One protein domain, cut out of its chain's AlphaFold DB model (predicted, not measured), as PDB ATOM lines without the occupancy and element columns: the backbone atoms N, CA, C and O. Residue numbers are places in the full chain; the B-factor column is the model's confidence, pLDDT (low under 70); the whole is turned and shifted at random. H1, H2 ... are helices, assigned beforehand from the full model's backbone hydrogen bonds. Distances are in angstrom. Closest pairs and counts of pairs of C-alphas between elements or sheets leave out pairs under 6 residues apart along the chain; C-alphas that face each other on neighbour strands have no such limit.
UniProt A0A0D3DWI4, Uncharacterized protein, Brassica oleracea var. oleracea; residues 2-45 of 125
ATOM      1  N   TRP A   2     117.124  90.481  57.789       52.09
ATOM      2  CA  TRP A   2     118.463  91.019  57.524       52.09
ATOM      3  C   TRP A   2     118.318  92.460  57.028       52.09
ATOM      4  O   TRP A   2     117.525  92.717  56.127       52.09
ATOM      5  N   LYS A   3     119.038  93.408  57.639       70.00
ATOM      6  CA  LYS A   3     118.965  94.832  57.263       70.00
ATOM      7  C   LYS A   3     119.595  95.102  55.886       70.00
ATOM      8  O   LYS A   3     119.345  96.147  55.301       70.00
ATOM      9  N   LEU A   4     120.399  94.162  55.385       84.56
ATOM     10  CA  LEU A   4     121.140  94.260  54.131       84.56
ATOM     11  C   LEU A   4     120.672  93.192  53.128       84.56
ATOM     12  O   LEU A   4     120.449  92.047  53.531       84.56
ATOM     13  N   PRO A   5     120.585  93.514  51.825       89.88
ATOM     14  CA  PRO A   5     120.115  92.595  50.788       89.88
ATOM     15  C   PRO A   5     121.213  91.617  50.318       89.88
ATOM     16  O   PRO A   5     121.428  91.448  49.122       89.88
ATOM     17  N   LEU A   6     121.932  90.964  51.238       89.88
ATOM     18  CA  LEU A   6     123.099  90.126  50.901       89.88
ATOM     19  C   LEU A   6     122.748  88.950  49.980       89.88
ATOM     20  O   LEU A   6     123.494  88.645  49.053       89.88
ATOM     21  N   GLU A   7     121.594  88.315  50.199       90.44
ATOM     22  CA  GLU A   7     121.128  87.191  49.376       90.44
ATOM     23  C   GLU A   7     120.858  87.604  47.924       90.44
ATOM     24  O   GLU A   7     121.228  86.871  47.011       90.44
ATOM     25  N   LYS A   8     120.309  88.810  47.698       92.25
ATOM     26  CA  LYS A   8     120.043  89.350  46.353       92.25
ATOM     27  C   LYS A   8     121.310  89.399  45.493       92.25
ATOM     28  O   LYS A   8     121.239  89.186  44.288       92.25
ATOM     29  N   TYR A   9     122.450  89.675  46.118       92.31
ATOM     30  CA  TYR A   9     123.735  89.871  45.447       92.31
ATOM     31  C   TYR A   9     124.692  88.682  45.587       92.31
ATOM     32  O   TYR A   9     125.861  88.803  45.230       92.31
ATOM     33  N   ALA A  10     124.223  87.544  46.116       90.50
ATOM     34  CA  ALA A  10     125.057  86.378  46.427       90.50
ATOM     35  C   ALA A  10     126.260  86.703  47.345       90.50
ATOM     36  O   ALA A  10     127.324  86.096  47.239       90.50
ATOM     37  N   LEU A  11     126.076  87.657  48.265       89.94
ATOM     38  CA  LEU A  11     127.066  88.098  49.258       89.94
ATOM     39  C   LEU A  11     126.841  87.491  50.645       89.94
ATOM     40  O   LEU A  11     127.505  87.879  51.603       89.94
ATOM     41  N   LYS A  12     125.875  86.577  50.786       88.56
ATOM     42  CA  LYS A  12     125.654  85.869  52.046       88.56
ATOM     43  C   LYS A  12     126.882  84.995  52.347       88.56
ATOM     44  O   LYS A  12     127.223  84.171  51.497       88.56
ATOM     45  N   PRO A  13     127.535  85.164  53.509       86.88
ATOM     46  CA  PRO A  13     128.636  84.298  53.904       86.88
ATOM     47  C   PRO A  13     128.188  82.841  54.050       86.88
ATOM     48  O   PRO A  13     127.029  82.566  54.366       86.88
ATOM     49  N   ASP A  14     129.121  81.913  53.834       88.06
ATOM     50  CA  ASP A  14     128.871  80.471  53.974       88.06
ATOM     51  C   ASP A  14     128.912  80.014  55.454       88.06
ATOM     52  O   ASP A  14     128.699  78.838  55.749       88.06
ATOM     53  N   HIS A  15     129.155  80.941  56.388       86.38
ATOM     54  CA  HIS A  15     129.225  80.721  57.833       86.38
ATOM     55  C   HIS A  15     128.164  81.534  58.611       86.38
ATOM     56  O   HIS A  15     127.568  82.469  58.064       86.38
ATOM     57  N   PRO A  16     127.878  81.182  59.880       85.88
ATOM     58  CA  PRO A  16     126.915  81.889  60.725       85.88
ATOM     59  C   PRO A  16     127.378  83.294  61.135       85.88
ATOM     60  O   PRO A  16     128.561  83.550  61.339       85.88
ATOM     61  N   PHE A  17     126.424  84.196  61.366       80.69
ATOM     62  CA  PHE A  17     126.698  85.577  61.786       80.69
ATOM     63  C   PHE A  17     127.456  85.677  63.121       80.69
ATOM     64  O   PHE A  17     128.219  86.615  63.347       80.69
ATOM     65  N   GLU A  18     127.265  84.712  64.017       83.56
ATOM     66  CA  GLU A  18     127.960  84.635  65.298       83.56
ATOM     67  C   GLU A  18     129.479  84.534  65.119       83.56
ATOM     68  O   GLU A  18     130.225  85.096  65.923       83.56
ATOM     69  N   GLU A  19     129.940  83.870  64.055       81.56
ATOM     70  CA  GLU A  19     131.364  83.763  63.735       81.56
ATOM     71  C   GLU A  19     131.931  85.105  63.249       81.56
ATOM     72  O   GLU A  19     133.015  85.496  63.686       81.56
ATOM     73  N   ASP A  20     131.184  85.875  62.447       77.81
ATOM     74  CA  ASP A  20     131.566  87.245  62.053       77.81
ATOM     75  C   ASP A  20     131.667  88.181  63.260       77.81
ATOM     76  O   ASP A  20     132.591  88.993  63.375       77.81
ATOM     77  N   TYR A  21     130.711  88.067  64.185       77.81
ATOM     78  CA  TYR A  21     130.693  88.880  65.396       77.81
ATOM     79  C   TYR A  21     131.860  88.525  66.327       77.81
ATOM     80  O   TYR A  21     132.560  89.415  66.812       77.81
ATOM     81  N   ALA A  22     132.113  87.230  66.543       76.62
ATOM     82  CA  ALA A  22     133.203  86.755  67.395       76.62
ATOM     83  C   ALA A  22     134.593  87.073  66.818       76.62
ATOM     84  O   ALA A  22     135.522  87.352  67.577       76.62
ATOM     85  N   SER A  23     134.735  87.064  65.491       75.06
ATOM     86  CA  SER A  23     135.983  87.380  64.788       75.06
ATOM     87  C   SER A  23     136.199  88.880  64.549       75.06
ATOM     88  O   SER A  23     137.275  89.276  64.102       75.06
ATOM     89  N   CYS A  24     135.204  89.724  64.854       67.06
ATOM     90  CA  CYS A  24     135.198  91.153  64.519       67.06
ATOM     91  C   CYS A  24     135.390  91.423  63.011       67.06
ATOM     92  O   CYS A  24     135.882  92.485  62.630       67.06
ATOM     93  N   GLN A  25     134.972  90.493  62.145       69.12
ATOM     94  CA  GLN A  25     135.062  90.608  60.682       69.12
ATOM     95  C   GLN A  25     133.844  91.307  60.055       69.12
ATOM     96  O   GLN A  25     133.546  91.136  58.874       69.12
ATOM     97  N   MET A  26     133.135  92.135  60.824       69.94
ATOM     98  CA  MET A  26     131.974  92.865  60.321       69.94
ATOM     99  C   MET A  26     132.385  93.859  59.227       69.94
ATOM    100  O   MET A  26     133.185  94.767  59.457       69.94
ATOM    101  N   ALA A  27     131.802  93.713  58.036       73.69
ATOM    102  CA  ALA A  27     132.061  94.615  56.921       73.69
ATOM    103  C   ALA A  27     131.523  96.027  57.207       73.69
ATOM    104  O   ALA A  27     130.346  96.208  57.532       73.69
ATOM    105  N   ILE A  28     132.376  97.039  57.028       80.50
ATOM    106  CA  ILE A  28     131.948  98.438  56.954       80.50
ATOM    107  C   ILE A  28     131.501  98.689  55.517       80.50
ATOM    108  O   ILE A  28     132.303  98.607  54.588       80.50
ATOM    109  N   ILE A  29     130.216  98.977  55.338       85.75
ATOM    110  CA  ILE A  29     129.626  99.213  54.021       85.75
ATOM    111  C   ILE A  29     129.472 100.725  53.824       85.75
ATOM    112  O   ILE A  29     128.853 101.366  54.676       85.75
ATOM    113  N   PRO A  30     130.018 101.302  52.737       88.50
ATOM    114  CA  PRO A  30     129.820 102.710  52.416       88.50
ATOM    115  C   PRO A  30     128.339 103.070  52.253       88.50
ATOM    116  O   PRO A  30     127.516 102.232  51.874       88.50
ATOM    117  N   GLU A  31     128.010 104.341  52.474       89.69
ATOM    118  CA  GLU A  31     126.693 104.872  52.119       89.69
ATOM    119  C   GLU A  31     126.408 104.626  50.626       89.69
ATOM    120  O   GLU A  31     127.312 104.658  49.790       89.69
ATOM    121  N   ASN A  32     125.149 104.331  50.294       92.06
ATOM    122  CA  ASN A  32     124.654 104.075  48.933       92.06
ATOM    123  C   ASN A  32     125.252 102.854  48.204       92.06
ATOM    124  O   ASN A  32     124.926 102.623  47.043       92.06
ATOM    125  N   PHE A  33     126.060 102.013  48.861       92.69
ATOM    126  CA  PHE A  33     126.695 100.845  48.230       92.69
ATOM    127  C   PHE A  33     125.710  99.937  47.473       92.69
ATOM    128  O   PHE A  33     125.943  99.569  46.324       92.69
ATOM    129  N   PHE A  34     124.582  99.593  48.101       92.94
ATOM    130  CA  PHE A  34     123.572  98.743  47.465       92.94
ATOM    131  C   PHE A  34     122.713  99.489  46.439       92.94
ATOM    132  O   PHE A  34     122.219  98.847  45.518       92.94
ATOM    133  N   GLU A  35     122.582 100.812  46.550       94.69
ATOM    134  CA  GLU A  35     121.901 101.629  45.539       94.69
ATOM    135  C   GLU A  35     122.723 101.693  44.245       94.69
ATOM    136  O   GLU A  35     122.178 101.594  43.148       94.69
ATOM    137  N   GLU A  36     124.048 101.804  44.351       96.00
ATOM    138  CA  GLU A  36     124.948 101.733  43.194       96.00
ATOM    139  C   GLU A  36     124.990 100.324  42.586       96.00
ATOM    140  O   GLU A  36     125.062 100.171  41.364       96.00
ATOM    141  N   ALA A  37     124.862  99.284  43.415       95.38
ATOM    142  CA  ALA A  37     124.656  97.923  42.926       95.38
ATOM    143  C   ALA A  37     123.318  97.772  42.178       95.38
ATOM    144  O   ALA A  37     123.284  97.153  41.114       95.38
ATOM    145  N   ASP A  38     122.239  98.391  42.668       95.56
ATOM    146  CA  ASP A  38     120.931  98.417  41.996       95.56
ATOM    147  C   ASP A  38     120.993  99.119  40.631       95.56
ATOM    148  O   ASP A  38     120.350  98.679  39.677       95.56
ATOM    149  N   LYS A  39     121.806 100.177  40.512       97.31
ATOM    150  CA  LYS A  39     122.068 100.888  39.246       97.31
ATOM    151  C   LYS A  39     122.964 100.103  38.279       97.31
ATOM    152  O   LYS A  39     123.117 100.513  37.133       97.31
ATOM    153  N   GLY A  40     123.566  98.997  38.722       95.69
ATOM    154  CA  GLY A  40     124.510  98.203  37.934       95.69
ATOM    155  C   GLY A  40     125.932  98.769  37.883       95.69
ATOM    156  O   GLY A  40     126.761  98.237  37.146       95.69
ATOM    157  N   MET A  41     126.231  99.798  38.681       96.75
ATOM    158  CA  MET A  41     127.570 100.391  38.796       96.75
ATOM    159  C   MET A  41     128.535  99.477  39.558       96.75
ATOM    160  O   MET A  41     129.743  99.521  39.338       96.75
ATOM    161  N   ILE A  42     128.001  98.618  40.431       95.12
ATOM    162  CA  ILE A  42     128.751  97.589  41.154       95.12
ATOM    163  C   ILE A  42     128.176  96.224  40.782       95.12
ATOM    164  O   ILE A  42     126.991  95.959  40.984       95.12
ATOM    165  N   ARG A  43     129.022  95.338  40.250       93.56
ATOM    166  CA  ARG A  43     128.644  93.972  39.869       93.56
ATOM    167  C   ARG A  43     129.448  92.968  40.683       93.56
ATOM    168  O   ARG A  43     130.674  93.015  40.700       93.56
ATOM    169  N   PHE A  44     128.750  92.045  41.334       92.88
ATOM    170  CA  PHE A  44     129.368  91.002  42.147       92.88
ATOM    171  C   PHE A  44     129.540  89.719  41.337       92.88
ATOM    172  O   PHE A  44     128.612  89.276  40.661       92.88
ATOM    173  N   LYS A  45     130.720  89.100  41.433       90.00
ATOM    174  CA  LYS A  45     130.994  87.769  40.879       90.00
ATOM    175  C   LYS A  45     131.838  86.974  41.880       90.00
ATOM    176  O   LYS A  45     132.980  87.339  42.148       90.00
TER     177      LYS A  45
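What this domain is: This is residues 2 to 45 of the 125 residues of an uncharacterized protein of Brassica oleracea var. oleracea (UniProt A0A0D3DWI4). This domain has little regular structure: two short helices, H1 and H2, sit at opposite ends of a loose, elongated frame of loops. The nine-residue link between them runs along one long side, and much of the unnamed stretch of residues 2 to 16 lies along the other. The printed part has 44 residues, 13 of them in the two named helices, with no named strand; the class is all helix. It is loose, with a radius of gyration of the C-alphas of 11.6 A and spans of 33 by 19 by 18 A.

How they stand to each other: Begin at H1, residues 17 to 23; residues 18 to 24, of which 18 to 23 belong to H1, stand free. From there a short link leads to H2, residues 33 to 38, and the two helices are apart. In H1 and H2 every O i to N i+4 pair is within hydrogen-bond range.

Where its parts are: Find C-alpha 17 at (126.698, 85.577, 61.786); H1 runs 9.9 A from there to C-alpha 23. H2 runs 8.8 A from C-alpha 33 to C-alpha 38 at (120.931, 98.417, 41.996).

The domain as a whole: The C-alphas of Ala 22 and Lys 39 are the two farthest apart, at 33.4 A. The printed part has no cut. Look for pLDDT under 70 at residue 2 and residues 24 to 26.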